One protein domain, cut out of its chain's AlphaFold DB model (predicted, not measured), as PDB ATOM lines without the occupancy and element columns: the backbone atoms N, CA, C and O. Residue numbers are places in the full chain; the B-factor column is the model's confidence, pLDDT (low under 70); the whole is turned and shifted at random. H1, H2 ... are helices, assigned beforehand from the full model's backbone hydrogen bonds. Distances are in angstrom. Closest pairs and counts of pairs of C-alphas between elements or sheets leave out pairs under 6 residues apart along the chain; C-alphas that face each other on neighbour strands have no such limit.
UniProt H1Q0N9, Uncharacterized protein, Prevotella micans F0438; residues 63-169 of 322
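This is residues 63 to 169 of the 322 residues of an uncharacterized protein of Prevotella micans F0438 (UniProt H1Q0N9). Two long helices, H1 and H5, run side by side in opposite directions, and the shorter H2 and H3 join them in a rod-shaped bundle. This bundle of H1, H2, H3 and H5 is up and down, each helix running against the one before it, while the short H4 packs on H2 towards one end of the rod. The printed part has 107 residues with five named helices, H1 to H5 in order, and no named strand; its class is all helix. It is compact, with a radius of gyration of the C-alphas of 14.6 A and spans of 52 by 23 by 22 A.

Find C-alpha 63 at (-13.892, -9.892, -41.287); from there H1 runs 34.6 A to residue 86. H2 takes residues 92 to 106, 20.8 A, and H3 residues 116 to 130, 20.7 A. H4 takes residues 133 to 141, 12.8 A. H5 runs 35.3 A from residue 145 to C-alpha 168 at (-7.697, -0.009, -51.383).

Look first at Ala 75 and Leu 151, the closest C-alphas of H1 and H5, 5.1 A apart: these helices touch at a shallow tilt of 23 degrees, opposite ways. H1 touches H2 with residues 83 to 86 alone, in a hairpin; C-alphas 83 and 98 are closest, at 5.7 A. H2 and H3, also a hairpin, come closest at C-alphas 105 and 126, 6.8 A apart. H3 touches H5, closest at C-alphas 120 and 155, 6.4 A. H4 touches H2, closest at C-alphas 138 and 97, 5.0 A, at a steep tilt of 53 degrees. H1 and H4 are apart, as are H2 and H5. Every O i to N i+4 pair is within hydrogen-bond range in H1, H2, H3 and H5; in H4, 4 of 5 are.

The C-alphas of Asp 90 and Ile 168 are the two farthest apart, at 52.5 A. The printed part has no cut and no long link. Its mean pLDDT is 93.4, and no printed residue is under 70.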
ATOM      1  N   GLU A  63     -13.589  -8.614 -41.947       82.94
ATOM      2  CA  GLU A  63     -13.892  -9.892 -41.287       82.94
ATOM      3  C   GLU A  63     -13.014 -11.027 -41.821       82.94
ATOM      4  O   GLU A  63     -12.496 -11.812 -41.037       82.94
ATOM      5  N   GLU A  64     -12.792 -11.077 -43.133       86.69
ATOM      6  CA  GLU A  64     -11.917 -12.063 -43.775       86.69
ATOM      7  C   GLU A  64     -10.488 -11.961 -43.240       86.69
ATOM      8  O   GLU A  64      -9.912 -12.960 -42.817       86.69
ATOM      9  N   LEU A  65      -9.949 -10.743 -43.146       90.06
ATOM     10  CA  LEU A  65      -8.629 -10.505 -42.578       90.06
ATOM     11  C   LEU A  65      -8.563 -10.910 -41.098       90.06
ATOM     12  O   LEU A  65      -7.571 -11.490 -40.675       90.06
ATOM     13  N   ARG A  66      -9.626 -10.667 -40.316       90.31
ATOM     14  CA  ARG A  66      -9.716 -11.120 -38.916       90.31
ATOM     15  C   ARG A  66      -9.736 -12.646 -38.802       90.31
ATOM     16  O   ARG A  66      -9.196 -13.203 -37.851       90.31
ATOM     17  N   LEU A  67     -10.380 -13.335 -39.740       92.69
ATOM     18  CA  LEU A  67     -10.378 -14.796 -39.775       92.69
ATOM     19  C   LEU A  67      -8.993 -15.335 -40.145       92.69
ATOM     20  O   LEU A  67      -8.528 -16.263 -39.490       92.69
ATOM     21  N   LEU A  68      -8.308 -14.716 -41.110       93.88
ATOM     22  CA  LEU A  68      -6.923 -15.057 -41.460       93.88
ATOM     23  C   LEU A  68      -5.952 -14.815 -40.299       93.88
ATOM     24  O   LEU A  68      -5.087 -15.647 -40.044       93.88
ATOM     25  N   ASP A  69      -6.133 -13.715 -39.573       94.06
ATOM     26  CA  ASP A  69      -5.402 -13.393 -38.346       94.06
ATOM     27  C   ASP A  69      -5.573 -14.500 -37.299       94.06
ATOM     28  O   ASP A  69      -4.613 -15.094 -36.821       94.06
ATOM     29  N   LYS A  70      -6.824 -14.897 -37.048       93.94
ATOM     30  CA  LYS A  70      -7.146 -15.989 -36.126       93.94
ATOM     31  C   LYS A  70      -6.566 -17.333 -36.584       93.94
ATOM     32  O   LYS A  70      -6.135 -18.140 -35.761       93.94
ATOM     33  N   GLU A  71      -6.583 -17.623 -37.883       95.12
ATOM     34  CA  GLU A  71      -5.957 -18.827 -38.441       95.12
ATOM     35  C   GLU A  71      -4.439 -18.832 -38.232       95.12
ATOM     36  O   GLU A  71      -3.879 -19.887 -37.910       95.12
ATOM     37  N   ARG A  72      -3.797 -17.667 -38.376       95.31
ATOM     38  CA  ARG A  72      -2.371 -17.440 -38.118       95.31
ATOM     39  C   ARG A  72      -2.030 -17.632 -36.645       95.31
ATOM     40  O   ARG A  72      -1.168 -18.462 -36.346       95.31
ATOM     41  N   ASP A  73      -2.773 -16.999 -35.742       94.75
ATOM     42  CA  ASP A  73      -2.644 -17.187 -34.292       94.75
ATOM     43  C   ASP A  73      -2.742 -18.667 -33.913       94.75
ATOM     44  O   ASP A  73      -1.902 -19.207 -33.189       94.75
ATOM     45  N   ASN A  74      -3.742 -19.366 -34.455       95.06
ATOM     46  CA  ASN A  74      -3.939 -20.791 -34.210       95.06
ATOM     47  C   ASN A  74      -2.797 -21.655 -34.766       95.06
ATOM     48  O   ASN A  74      -2.514 -22.720 -34.218       95.06
ATOM     49  N   ALA A  75      -2.168 -21.263 -35.874       96.31
ATOM     50  CA  ALA A  75      -1.006 -21.970 -36.410       96.31
ATOM     51  C   ALA A  75       0.227 -21.784 -35.525       96.31
ATOM     52  O   ALA A  75       0.907 -22.765 -35.222       96.31
ATOM     53  N   TYR A  76       0.457 -20.564 -35.041       95.75
ATOM     54  CA  TYR A  76       1.537 -20.283 -34.104       95.75
ATOM     55  C   TYR A  76       1.337 -21.025 -32.773       95.75
ATOM     56  O   TYR A  76       2.254 -21.681 -32.278       95.75
ATOM     57  N   GLN A  77       0.125 -20.982 -32.202       94.62
ATOM     58  CA  GLN A  77      -0.171 -21.692 -30.954       94.62
ATOM     59  C   GLN A  77      -0.056 -23.209 -31.111       94.62
ATOM     60  O   GLN A  77       0.434 -23.863 -30.195       94.62
ATOM     61  N   ALA A  78      -0.446 -23.774 -32.258       95.62
ATOM     62  CA  ALA A  78      -0.262 -25.201 -32.518       95.62
ATOM     63  C   ALA A  78       1.222 -25.597 -32.477       95.62
ATOM     64  O   ALA A  78       1.569 -26.553 -31.786       95.62
ATOM     65  N   LEU A  79       2.099 -24.834 -33.143       95.56
ATOM     66  CA  LEU A  79       3.549 -25.059 -33.101       95.56
ATOM     67  C   LEU A  79       4.082 -25.001 -31.664       95.56
ATOM     68  O   LEU A  79       4.763 -25.920 -31.215       95.56
ATOM     69  N   ARG A  80       3.704 -23.957 -30.919       94.88
ATOM     70  CA  ARG A  80       4.128 -23.765 -29.528       94.88
ATOM     71  C   ARG A  80       3.674 -24.903 -28.616       94.88
ATOM     72  O   ARG A  80       4.465 -25.407 -27.827       94.88
ATOM     73  N   LEU A  81       2.401 -25.292 -28.685       95.88
ATOM     74  CA  LEU A  81       1.842 -26.330 -27.816       95.88
ATOM     75  C   LEU A  81       2.457 -27.699 -28.105       95.88
ATOM     76  O   LEU A  81       2.771 -28.427 -27.167       95.88
ATOM     77  N   LEU A  82       2.676 -28.026 -29.381       95.81
ATOM     78  CA  LEU A  82       3.361 -29.257 -29.760       95.81
ATOM     79  C   LEU A  82       4.800 -29.260 -29.250       95.81
ATOM     80  O   LEU A  82       5.224 -30.247 -28.660       95.81
ATOM     81  N   MET A  83       5.538 -28.159 -29.406       95.50
ATOM     82  CA  MET A  83       6.894 -28.036 -28.863       95.50
ATOM     83  C   MET A  83       6.904 -28.262 -27.345       95.50
ATOM     84  O   MET A  83       7.684 -29.070 -26.849       95.50
ATOM     85  N   MET A  84       5.996 -27.613 -26.606       95.12
ATOM     86  CA  MET A  84       5.881 -27.791 -25.152       95.12
ATOM     87  C   MET A  84       5.543 -29.232 -24.749       95.12
ATOM     88  O   MET A  84       5.977 -29.678 -23.688       95.12
ATOM     89  N   ALA A  85       4.781 -29.956 -25.572       96.25
ATOM     90  CA  ALA A  85       4.521 -31.374 -25.353       96.25
ATOM     91  C   ALA A  85       5.795 -32.215 -25.547       96.25
ATOM     92  O   ALA A  85       6.105 -33.038 -24.693       96.25
ATOM     93  N   GLN A  86       6.573 -31.955 -26.604       95.00
ATOM     94  CA  GLN A  86       7.797 -32.710 -26.909       95.00
ATOM     95  C   GLN A  86       8.930 -32.486 -25.892       95.00
ATOM     96  O   GLN A  86       9.721 -33.391 -25.648       95.00
ATOM     97  N   ILE A  87       8.974 -31.328 -25.222       95.06
ATOM     98  CA  ILE A  87       9.905 -31.077 -24.100       95.06
ATOM     99  C   ILE A  87       9.686 -32.059 -22.932       95.06
ATOM    100  O   ILE A  87      10.595 -32.277 -22.135       95.06
ATOM    101  N   ARG A  88       8.488 -32.645 -22.818       94.25
ATOM    102  CA  ARG A  88       8.102 -33.587 -21.755       94.25
ATOM    103  C   ARG A  88       8.079 -35.045 -22.228       94.25
ATOM    104  O   ARG A  88       7.443 -35.868 -21.578       94.25
ATOM    105  N   SER A  89       8.692 -35.336 -23.374       95.19
ATOM    106  CA  SER A  89       8.827 -36.700 -23.888       95.19
ATOM    107  C   SER A  89       9.773 -37.528 -23.012       95.19
ATOM    108  O   SER A  89      10.701 -36.979 -22.420       95.19
ATOM    109  N   ASP A  90       9.572 -38.846 -22.990       95.19
ATOM    110  CA  ASP A  90      10.500 -39.807 -22.376       95.19
ATOM    111  C   ASP A  90      11.719 -40.106 -23.280       95.19
ATOM    112  O   ASP A  90      12.663 -40.772 -22.861       95.19
ATOM    113  N   ASP A  91      11.712 -39.621 -24.529       95.75
ATOM    114  CA  ASP A  91      12.814 -39.760 -25.487       95.75
ATOM    115  C   ASP A  91      13.764 -38.548 -25.429       95.75
ATOM    116  O   ASP A  91      13.425 -37.438 -25.857       95.75
ATOM    117  N   ASP A  92      14.989 -38.774 -24.952       94.50
ATOM    118  CA  ASP A  92      16.039 -37.757 -24.829       94.50
ATOM    119  C   ASP A  92      16.383 -37.050 -26.153       94.50
ATOM    120  O   ASP A  92      16.745 -35.867 -26.146       94.50
ATOM    121  N   ALA A  93      16.300 -37.741 -27.295       93.69
ATOM    122  CA  ALA A  93      16.571 -37.144 -28.601       93.69
ATOM    123  C   ALA A  93      15.470 -36.147 -28.983       93.69
ATOM    124  O   ALA A  93      15.761 -35.038 -29.441       93.69
ATOM    125  N   VAL A  94      14.213 -36.504 -28.708       95.25
ATOM    126  CA  VAL A  94      13.046 -35.635 -28.900       95.25
ATOM    127  C   VAL A  94      13.112 -34.418 -27.975       95.25
ATOM    128  O   VAL A  94      12.897 -33.293 -28.429       95.25
ATOM    129  N   VAL A  95      13.486 -34.604 -26.705       96.75
ATOM    130  CA  VAL A  95      13.635 -33.493 -25.750       96.75
ATOM    131  C   VAL A  95      14.729 -32.517 -26.195       96.75
ATOM    132  O   VAL A  95      14.529 -31.302 -26.140       96.75
ATOM    133  N   LYS A  96      15.882 -33.017 -26.666       95.50
ATOM    134  CA  LYS A  96      16.965 -32.169 -27.201       95.50
ATOM    135  C   LYS A  96      16.508 -31.372 -28.423       95.50
ATOM    136  O   LYS A  96      16.708 -30.159 -28.453       95.50
ATOM    137  N   ALA A  97      15.843 -32.021 -29.377       95.31
ATOM    138  CA  ALA A  97      15.291 -31.365 -30.560       95.31
ATOM    139  C   ALA A  97      14.263 -30.276 -30.192       95.31
ATOM    140  O   ALA A  97      14.279 -29.176 -30.747       95.31
ATOM    141  N   ALA A  98      13.396 -30.548 -29.211       95.75
ATOM    142  CA  ALA A  98      12.380 -29.606 -28.754       95.75
ATOM    143  C   ALA A  98      12.973 -28.380 -28.037       95.75
ATOM    144  O   ALA A  98      12.455 -27.279 -28.200       95.75
ATOM    145  N   LYS A  99      14.081 -28.542 -27.299       96.06
ATOM    146  CA  LYS A  99      14.813 -27.423 -26.675       96.06
ATOM    147  C   LYS A  99      15.454 -26.492 -27.705       96.06
ATOM    148  O   LYS A  99      15.419 -25.280 -27.521       96.06
ATOM    149  N   VAL A 100      15.979 -27.037 -28.806       95.69
ATOM    150  CA  VAL A 100      16.481 -26.222 -29.930       95.69
ATOM    151  C   VAL A 100      15.347 -25.391 -30.533       95.69
ATOM    152  O   VAL A 100      15.499 -24.191 -30.757       95.69
ATOM    153  N   LEU A 101      14.174 -26.003 -30.739       95.25
ATOM    154  CA  LEU A 101      12.989 -25.291 -31.221       95.25
ATOM    155  C   LEU A 101      12.526 -24.201 -30.236       95.25
ATOM    156  O   LEU A 101      12.180 -23.100 -30.663       95.25
ATOM    157  N   GLU A 102      12.551 -24.476 -28.930       96.06
ATOM    158  CA  GLU A 102      12.219 -23.501 -27.884       96.06
ATOM    159  C   GLU A 102      13.157 -22.295 -27.896       96.06
ATOM    160  O   GLU A 102      12.687 -21.156 -27.833       96.06
ATOM    161  N   GLU A 103      14.463 -22.523 -28.039       96.06
ATOM    162  CA  GLU A 103      15.449 -21.452 -28.148       96.06
ATOM    163  C   GLU A 103      15.155 -20.553 -29.355       96.06
ATOM    164  O   GLU A 103      15.069 -19.331 -29.208       96.06
ATOM    165  N   VAL A 104      14.916 -21.143 -30.530       95.88
ATOM    166  CA  VAL A 104      14.585 -20.394 -31.752       95.88
ATOM    167  C   VAL A 104      13.292 -19.598 -31.573       95.88
ATOM    168  O   VAL A 104      13.251 -18.402 -31.866       95.88
ATOM    169  N   MET A 105      12.239 -20.215 -31.028       94.25
ATOM    170  CA  MET A 105      10.975 -19.522 -30.761       94.25
ATOM    171  C   MET A 105      11.125 -18.394 -29.728       94.25
ATOM    172  O   MET A 105      10.433 -17.380 -29.830       94.25
ATOM    173  N   SER A 106      12.033 -18.521 -28.755       94.25
ATOM    174  CA  SER A 106      12.253 -17.504 -27.716       94.25
ATOM    175  C   SER A 106      12.776 -16.164 -28.259       94.25
ATOM    176  O   SER A 106      12.522 -15.120 -27.653       94.25
ATOM    177  N   ARG A 107      13.426 -16.173 -29.435       94.75
ATOM    178  CA  ARG A 107      13.912 -14.973 -30.148       94.75
ATOM    179  C   ARG A 107      12.772 -14.074 -30.638       94.75
ATOM    180  O   ARG A 107      12.977 -12.880 -30.850       94.75
ATOM    181  N   TYR A 108      11.563 -14.626 -30.760       93.56
ATOM    182  CA  TYR A 108      10.367 -13.941 -31.251       93.56
ATOM    183  C   TYR A 108       9.276 -13.901 -30.165       93.56
ATOM    184  O   TYR A 108       8.250 -14.573 -30.265       93.56
ATOM    185  N   PRO A 109       9.463 -13.137 -29.074       86.06
ATOM    186  CA  PRO A 109       8.499 -13.109 -27.984       86.06
ATOM    187  C   PRO A 109       7.221 -12.358 -28.380       86.06
ATOM    188  O   PRO A 109       7.248 -11.391 -29.136       86.06
ATOM    189  N   ARG A 110       6.092 -12.737 -27.761       84.88
ATOM    190  CA  ARG A 110       4.800 -12.021 -27.865       84.88
ATOM    191  C   ARG A 110       4.221 -11.916 -29.286       84.88
ATOM    192  O   ARG A 110       3.356 -11.073 -29.517       84.88
ATOM    193  N   THR A 111       4.618 -12.796 -30.202       82.00
ATOM    194  CA  THR A 111       4.134 -12.827 -31.592       82.00
ATOM    195  C   THR A 111       2.604 -12.692 -31.720       82.00
ATOM    196  O   THR A 111       2.183 -11.752 -32.380       82.00
ATOM    197  N   PRO A 112       1.756 -13.451 -30.991       74.00
ATOM    198  CA  PRO A 112       0.291 -13.421 -31.184       74.00
ATOM    199  C   PRO A 112      -0.441 -12.220 -30.564       74.00
ATOM    200  O   PRO A 112      -1.657 -12.113 -30.638       74.00
ATOM    201  N   ILE A 113       0.261 -11.358 -29.822       80.75
ATOM    202  CA  ILE A 113      -0.334 -10.155 -29.199       80.75
ATOM    203  C   ILE A 113       0.256  -8.865 -29.777       80.75
ATOM    204  O   ILE A 113       0.074  -7.777 -29.228       80.75
ATOM    205  N   SER A 114       1.017  -9.008 -30.858       85.00
ATOM    206  CA  SER A 114       1.672  -7.927 -31.575       85.00
ATOM    207  C   SER A 114       0.698  -7.245 -32.537       85.00
ATOM    208  O   SER A 114      -0.393  -7.739 -32.800       85.00
ATOM    209  N   ASN A 115       1.069  -6.077 -33.067       90.69
ATOM    210  CA  ASN A 115       0.333  -5.538 -34.213       90.69
ATOM    211  C   ASN A 115       0.615  -6.388 -35.471       90.69
ATOM    212  O   ASN A 115       1.604  -7.119 -35.514       90.69
ATOM    213  N   TYR A 116      -0.235  -6.262 -36.491       92.12
ATOM    214  CA  TYR A 116      -0.198  -7.104 -37.692       92.12
ATOM    215  C   TYR A 116       1.147  -7.114 -38.423       92.12
ATOM    216  O   TYR A 116       1.605  -8.185 -38.819       92.12
ATOM    217  N   ASP A 117       1.802  -5.963 -38.569       91.25
ATOM    218  CA  ASP A 117       3.102  -5.873 -39.243       91.25
ATOM    219  C   ASP A 117       4.206  -6.550 -38.424       91.25
ATOM    220  O   ASP A 117       5.011  -7.318 -38.953       91.25
ATOM    221  N   MET A 118       4.214  -6.306 -37.112       91.00
ATOM    222  CA  MET A 118       5.189  -6.890 -36.197       91.00
ATOM    223  C   MET A 118       5.033  -8.408 -36.111       91.00
ATOM    224  O   MET A 118       6.028  -9.121 -36.204       91.00
ATOM    225  N   GLU A 119       3.803  -8.912 -35.997       93.12
ATOM    226  CA  GLU A 119       3.542 -10.351 -36.000       93.12
ATOM    227  C   GLU A 119       3.971 -10.995 -37.322       93.12
ATOM    228  O   GLU A 119       4.678 -12.003 -37.321       93.12
ATOM    229  N   THR A 120       3.612 -10.379 -38.452       95.44
ATOM    230  CA  THR A 120       3.984 -10.873 -39.783       95.44
ATOM    231  C   THR A 120       5.502 -10.954 -39.941       95.44
ATOM    232  O   THR A 120       6.012 -11.966 -40.429       95.44
ATOM    233  N   GLY A 121       6.229  -9.919 -39.509       94.44
ATOM    234  CA  GLY A 121       7.692  -9.881 -39.530       94.44
ATOM    235  C   GLY A 121       8.328 -10.920 -38.605       94.44
ATOM    236  O   GLY A 121       9.220 -11.652 -39.029       94.44
ATOM    237  N   MET A 122       7.827 -11.051 -37.375       95.69
ATOM    238  CA  MET A 122       8.296 -12.064 -36.424       95.69
ATOM    239  C   MET A 122       8.104 -13.481 -36.964       95.69
ATOM    240  O   MET A 122       9.029 -14.280 -36.902       95.69
ATOM    241  N   ILE A 123       6.936 -13.793 -37.536       96.50
ATOM    242  CA  ILE A 123       6.669 -15.121 -38.102       96.50
ATOM    243  C   ILE A 123       7.535 -15.373 -39.345       96.50
ATOM    244  O   ILE A 123       8.028 -16.484 -39.513       96.50
ATOM    245  N   LYS A 124       7.768 -14.365 -40.199       96.75
ATOM    246  CA  LYS A 124       8.688 -14.480 -41.350       96.75
ATOM    247  C   LYS A 124      10.107 -14.846 -40.904       96.75
ATOM    248  O   LYS A 124      10.695 -15.773 -41.462       96.75
ATOM    249  N   ASN A 125      10.626 -14.159 -39.892       96.81
ATOM    250  CA  ASN A 125      11.960 -14.429 -39.363       96.81
ATOM    251  C   ASN A 125      12.011 -15.791 -38.655       96.81
ATOM    252  O   ASN A 125      12.885 -16.592 -38.957       96.81
ATOM    253  N   LEU A 126      10.999 -16.123 -37.844       97.12
ATOM    254  CA  LEU A 126      10.866 -17.446 -37.228       97.12
ATOM    255  C   LEU A 126      10.908 -18.565 -38.274       97.12
ATOM    256  O   LEU A 126      11.670 -19.507 -38.129       97.12
ATOM    257  N   ILE A 127      10.126 -18.472 -39.352       97.38
ATOM    258  CA  ILE A 127      10.134 -19.488 -40.418       97.38
ATOM    259  C   ILE A 127      11.505 -19.591 -41.091       97.38
ATOM    260  O   ILE A 127      11.881 -20.680 -41.516       97.38
ATOM    261  N   THR A 128      12.229 -18.478 -41.211       97.56
ATOM    262  CA  THR A 128      13.579 -18.465 -41.785       97.56
ATOM    263  C   THR A 128      14.537 -19.253 -40.896       97.56
ATOM    264  O   THR A 128      15.150 -20.197 -41.385       97.56
ATOM    265  N   ASP A 129      14.557 -18.968 -39.592       97.12
ATOM    266  CA  ASP A 129      15.378 -19.692 -38.613       97.12
ATOM    267  C   ASP A 129      15.001 -21.182 -38.546       97.12
ATOM    268  O   ASP A 129      15.858 -22.058 -38.507       97.12
ATOM    269  N   LEU A 130      13.704 -21.508 -38.609       96.31
ATOM    270  CA  LEU A 130      13.224 -22.896 -38.631       96.31
ATOM    271  C   LEU A 130      13.646 -23.667 -39.891       96.31
ATOM    272  O   LEU A 130      13.625 -24.898 -39.896       96.31
ATOM    273  N   LYS A 131      13.999 -22.967 -40.970       95.62
ATOM    274  CA  LYS A 131      14.477 -23.565 -42.222       95.62
ATOM    275  C   LYS A 131      15.995 -23.658 -42.303       95.62
ATOM    276  O   LYS A 131      16.489 -24.246 -43.265       95.62
ATOM    277  N   GLU A 132      16.730 -23.120 -41.330       96.88
ATOM    278  CA  GLU A 132      18.172 -23.333 -41.255       96.88
ATOM    279  C   GLU A 132      18.467 -24.839 -41.167       96.88
ATOM    280  O   GLU A 132      17.753 -25.549 -40.452       96.88
ATOM    281  N   PRO A 133      19.484 -25.364 -41.882       95.88
ATOM    282  CA  PRO A 133      19.680 -26.809 -42.034       95.88
ATOM    283  C   PRO A 133      19.715 -27.582 -40.709       95.88
ATOM    284  O   PRO A 133      19.121 -28.657 -40.603       95.88
ATOM    285  N   GLU A 134      20.365 -27.015 -39.691       93.88
ATOM    286  CA  GLU A 134      20.499 -27.619 -38.362       93.88
ATOM    287  C   GLU A 134      19.154 -27.714 -37.630       93.88
ATOM    288  O   GLU A 134      18.823 -28.761 -37.070       93.88
ATOM    289  N   VAL A 135      18.343 -26.653 -37.684       95.31
ATOM    290  CA  VAL A 135      17.025 -26.587 -37.035       95.31
ATOM    291  C   VAL A 135      15.998 -27.414 -37.811       95.31
ATOM    292  O   VAL A 135      15.204 -28.145 -37.217       95.31
ATOM    293  N   ALA A 136      16.049 -27.378 -39.143       95.81
ATOM    294  CA  ALA A 136      15.175 -28.155 -40.011       95.81
ATOM    295  C   ALA A 136      15.316 -29.666 -39.764       95.81
ATOM    296  O   ALA A 136      14.309 -30.379 -39.744       95.81
ATOM    297  N   ALA A 137      16.535 -30.154 -39.502       95.81
ATOM    298  CA  ALA A 137      16.764 -31.542 -39.103       95.81
ATOM    299  C   ALA A 137      16.046 -31.887 -37.783       95.81
ATOM    300  O   ALA A 137      15.395 -32.928 -37.695       95.81
ATOM    301  N   GLN A 138      16.070 -30.988 -36.790       96.12
ATOM    302  CA  GLN A 138      15.339 -31.178 -35.529       96.12
ATOM    303  C   GLN A 138      13.818 -31.181 -35.744       96.12
ATOM    304  O   GLN A 138      13.108 -32.002 -35.173       96.12
ATOM    305  N   ILE A 139      13.292 -30.323 -36.620       95.81
ATOM    306  CA  ILE A 139      11.856 -30.284 -36.953       95.81
ATOM    307  C   ILE A 139      11.382 -31.602 -37.585       95.81
ATOM    308  O   ILE A 139      10.238 -32.011 -37.362       95.81
ATOM    309  N   VAL A 140      12.249 -32.275 -38.351       95.38
ATOM    310  CA  VAL A 140      11.982 -33.619 -38.888       95.38
ATOM    311  C   VAL A 140      11.926 -34.652 -37.764       95.38
ATOM    312  O   VAL A 140      10.964 -35.416 -37.728       95.38
ATOM    313  N   VAL A 141      12.877 -34.628 -36.819       94.69
ATOM    314  CA  VAL A 141      12.862 -35.497 -35.620       94.69
ATOM    315  C   VAL A 141      11.567 -35.318 -34.822       94.69
ATOM    316  O   VAL A 141      10.966 -36.292 -34.383       94.69
ATOM    317  N   LEU A 142      11.083 -34.081 -34.699       95.31
ATOM    318  CA  LEU A 142       9.846 -33.759 -33.983       95.31
ATOM    319  C   LEU A 142       8.557 -34.058 -34.775       95.31
ATOM    320  O   LEU A 142       7.459 -33.875 -34.245       95.31
ATOM    321  N   GLY A 143       8.650 -34.440 -36.054       95.12
ATOM    322  CA  GLY A 143       7.487 -34.660 -36.924       95.12
ATOM    323  C   GLY A 143       6.675 -33.391 -37.236       95.12
ATOM    324  O   GLY A 143       5.520 -33.472 -37.660       95.12
ATOM    325  N   MET A 144       7.251 -32.197 -37.047       96.62
ATOM    326  CA  MET A 144       6.518 -30.919 -37.079       96.62
ATOM    327  C   MET A 144       6.550 -30.187 -38.422       96.62
ATOM    328  O   MET A 144       6.015 -29.083 -38.528       96.62
ATOM    329  N   LYS A 145       7.120 -30.788 -39.472       96.19
ATOM    330  CA  LYS A 145       7.243 -30.162 -40.801       96.19
ATOM    331  C   LYS A 145       5.920 -29.560 -41.303       96.19
ATOM    332  O   LYS A 145       5.870 -28.392 -41.679       96.19
ATOM    333  N   HIS A 146       4.831 -30.320 -41.201       95.88
ATOM    334  CA  HIS A 146       3.491 -29.894 -41.618       95.88
ATOM    335  C   HIS A 146       2.953 -28.680 -40.829       95.88
ATOM    336  O   HIS A 146       2.169 -27.886 -41.352       95.88
ATOM    337  N   VAL A 147       3.374 -28.516 -39.570       96.38
ATOM    338  CA  VAL A 147       2.968 -27.404 -38.697       96.38
ATOM    339  C   VAL A 147       3.670 -26.117 -39.119       96.38
ATOM    340  O   VAL A 147       3.027 -25.073 -39.234       96.38
ATOM    341  N   VAL A 148       4.968 -26.207 -39.415       96.81
ATOM    342  CA  VAL A 148       5.783 -25.084 -39.900       96.81
ATOM    343  C   VAL A 148       5.301 -24.623 -41.274       96.81
ATOM    344  O   VAL A 148       5.075 -23.434 -41.485       96.81
ATOM    345  N   GLU A 149       5.027 -25.563 -42.181       97.12
ATOM    346  CA  GLU A 149       4.446 -25.267 -43.496       97.12
ATOM    347  C   GLU A 149       3.053 -24.631 -43.388       97.12
ATOM    348  O   GLU A 149       2.713 -23.723 -44.155       97.12
ATOM    349  N   ARG A 150       2.227 -25.073 -42.426       97.56
ATOM    350  CA  ARG A 150       0.933 -24.439 -42.146       97.56
ATOM    351  C   ARG A 150       1.120 -22.995 -41.689       97.56
ATOM    352  O   ARG A 150       0.435 -22.137 -42.240       97.56
ATOM    353  N   LEU A 151       2.014 -22.735 -40.731       97.44
ATOM    354  CA  LEU A 151       2.299 -21.389 -40.219       97.44
ATOM    355  C   LEU A 151       2.802 -20.456 -41.330       97.44
ATOM    356  O   LEU A 151       2.317 -19.333 -41.464       97.44
ATOM    357  N   GLU A 152       3.700 -20.942 -42.185       97.88
ATOM    358  CA  GLU A 152       4.189 -20.185 -43.338       97.88
ATOM    359  C   GLU A 152       3.077 -19.829 -44.318       97.88
ATOM    360  O   GLU A 152       2.954 -18.672 -44.728       97.88
ATOM    361  N   ARG A 153       2.247 -20.808 -44.680       98.00
ATOM    362  CA  ARG A 153       1.152 -20.601 -45.628       98.00
ATOM    363  C   ARG A 153       0.149 -19.568 -45.121       98.00
ATOM    364  O   ARG A 153      -0.226 -18.677 -45.881       98.00
ATOM    365  N   VAL A 154      -0.285 -19.672 -43.862       96.81
ATOM    366  CA  VAL A 154      -1.275 -18.733 -43.304       96.81
ATOM    367  C   VAL A 154      -0.693 -17.334 -43.122       96.81
ATOM    368  O   VAL A 154      -1.380 -16.363 -43.423       96.81
ATOM    369  N   ASN A 155       0.584 -17.211 -42.739       97.38
ATOM    370  CA  ASN A 155       1.239 -15.908 -42.621       97.38
ATOM    371  C   ASN A 155       1.385 -15.212 -43.983       97.38
ATOM    372  O   ASN A 155       1.074 -14.031 -44.104       97.38
ATOM    373  N   LYS A 156       1.782 -15.947 -45.035       96.94
ATOM    374  CA  LYS A 156       1.838 -15.411 -46.408       96.94
ATOM    375  C   LYS A 156       0.465 -14.974 -46.908       96.94
ATOM    376  O   LYS A 156       0.343 -13.909 -47.503       96.94
ATOM    377  N   LYS A 157      -0.571 -15.782 -46.656       95.44
ATOM    378  CA  LYS A 157      -1.946 -15.449 -47.047       95.44
ATOM    379  C   LYS A 157      -2.430 -14.172 -46.354       95.44
ATOM    380  O   LYS A 157      -3.016 -13.318 -47.010       95.44
ATOM    381  N   PHE A 158      -2.146 -14.022 -45.059       95.44
ATOM    382  CA  PHE A 158      -2.460 -12.801 -44.319       95.44
ATOM    383  C   PHE A 158      -1.735 -11.575 -44.894       95.44
ATOM    384  O   PHE A 158      -2.373 -10.556 -45.132       95.44
ATOM    385  N   ASP A 159      -0.426 -11.677 -45.140       95.00
ATOM    386  CA  ASP A 159       0.410 -10.575 -45.642       95.00
ATOM    387  C   ASP A 159      -0.087 -10.036 -46.996       95.00
ATOM    388  O   ASP A 159      -0.196  -8.826 -47.186       95.00
ATOM    389  N   VAL A 160      -0.480 -10.933 -47.910       93.19
ATOM    390  CA  VAL A 160      -1.056 -10.567 -49.217       93.19
ATOM    391  C   VAL A 160      -2.371  -9.798 -49.061       93.19
ATOM    392  O   VAL A 160      -2.524  -8.720 -49.636       93.19
ATOM    393  N   GLU A 161      -3.306 -10.310 -48.258       90.38
ATOM    394  CA  GLU A 161      -4.607  -9.658 -48.050       90.38
ATOM    395  C   GLU A 161      -4.480  -8.341 -47.277       90.38
ATOM    396  O   GLU A 161      -5.167  -7.357 -47.569       90.38
ATOM    397  N   PHE A 162      -3.560  -8.280 -46.312       91.06
ATOM    398  CA  PHE A 162      -3.258  -7.050 -45.597       91.06
ATOM    399  C   PHE A 162      -2.688  -5.986 -46.542       91.06
ATOM    400  O   PHE A 162      -3.140  -4.840 -46.513       91.06
ATOM    401  N   HIS A 163      -1.767  -6.360 -47.433       89.12
ATOM    402  CA  HIS A 163      -1.217  -5.448 -48.432       89.12
ATOM    403  C   HIS A 163      -2.286  -4.947 -49.416       89.12
ATOM    404  O   HIS A 163      -2.389  -3.744 -49.662       89.12
ATOM    405  N   HIS A 164      -3.137  -5.839 -49.924       86.75
ATOM    406  CA  HIS A 164      -4.262  -5.471 -50.786       86.75
ATOM    407  C   HIS A 164      -5.217  -4.485 -50.089       86.75
ATOM    408  O   HIS A 164      -5.628  -3.473 -50.665       86.75
ATOM    409  N   ARG A 165      -5.493  -4.697 -48.795       83.69
ATOM    410  CA  ARG A 165      -6.267  -3.752 -47.982       83.69
ATOM    411  C   ARG A 165      -5.592  -2.383 -47.884       83.69
ATOM    412  O   ARG A 165      -6.298  -1.377 -47.925       83.69
ATOM    413  N   VAL A 166      -4.268  -2.323 -47.744       83.50
ATOM    414  CA  VAL A 166      -3.527  -1.049 -47.735       83.50
ATOM    415  C   VAL A 166      -3.685  -0.312 -49.069       83.50
ATOM    416  O   VAL A 166      -3.881   0.899 -49.055       83.50
ATOM    417  N   GLN A 167      -3.682  -1.019 -50.203       80.94
ATOM    418  CA  GLN A 167      -3.855  -0.415 -51.534       80.94
ATOM    419  C   GLN A 167      -5.259   0.171 -51.762       80.94
ATOM    420  O   GLN A 167      -5.399   1.210 -52.403       80.94
ATOM    421  N   ILE A 168      -6.304  -0.474 -51.233       77.75
ATOM    422  CA  ILE A 168      -7.697  -0.009 -51.383       77.75
ATOM    423  C   ILE A 168      -8.080   1.021 -50.308       77.75
ATOM    424  O   ILE A 168      -9.043   1.779 -50.467       77.75
ATOM    425  N   ALA A 169      -7.354   1.065 -49.188       73.81
ATOM    426  CA  ALA A 169      -7.641   1.993 -48.108       73.81
ATOM    427  C   ALA A 169      -7.482   3.447 -48.580       73.81
ATOM    428  O   ALA A 169      -6.387   3.928 -48.857       73.81
TER     429      ALA A 169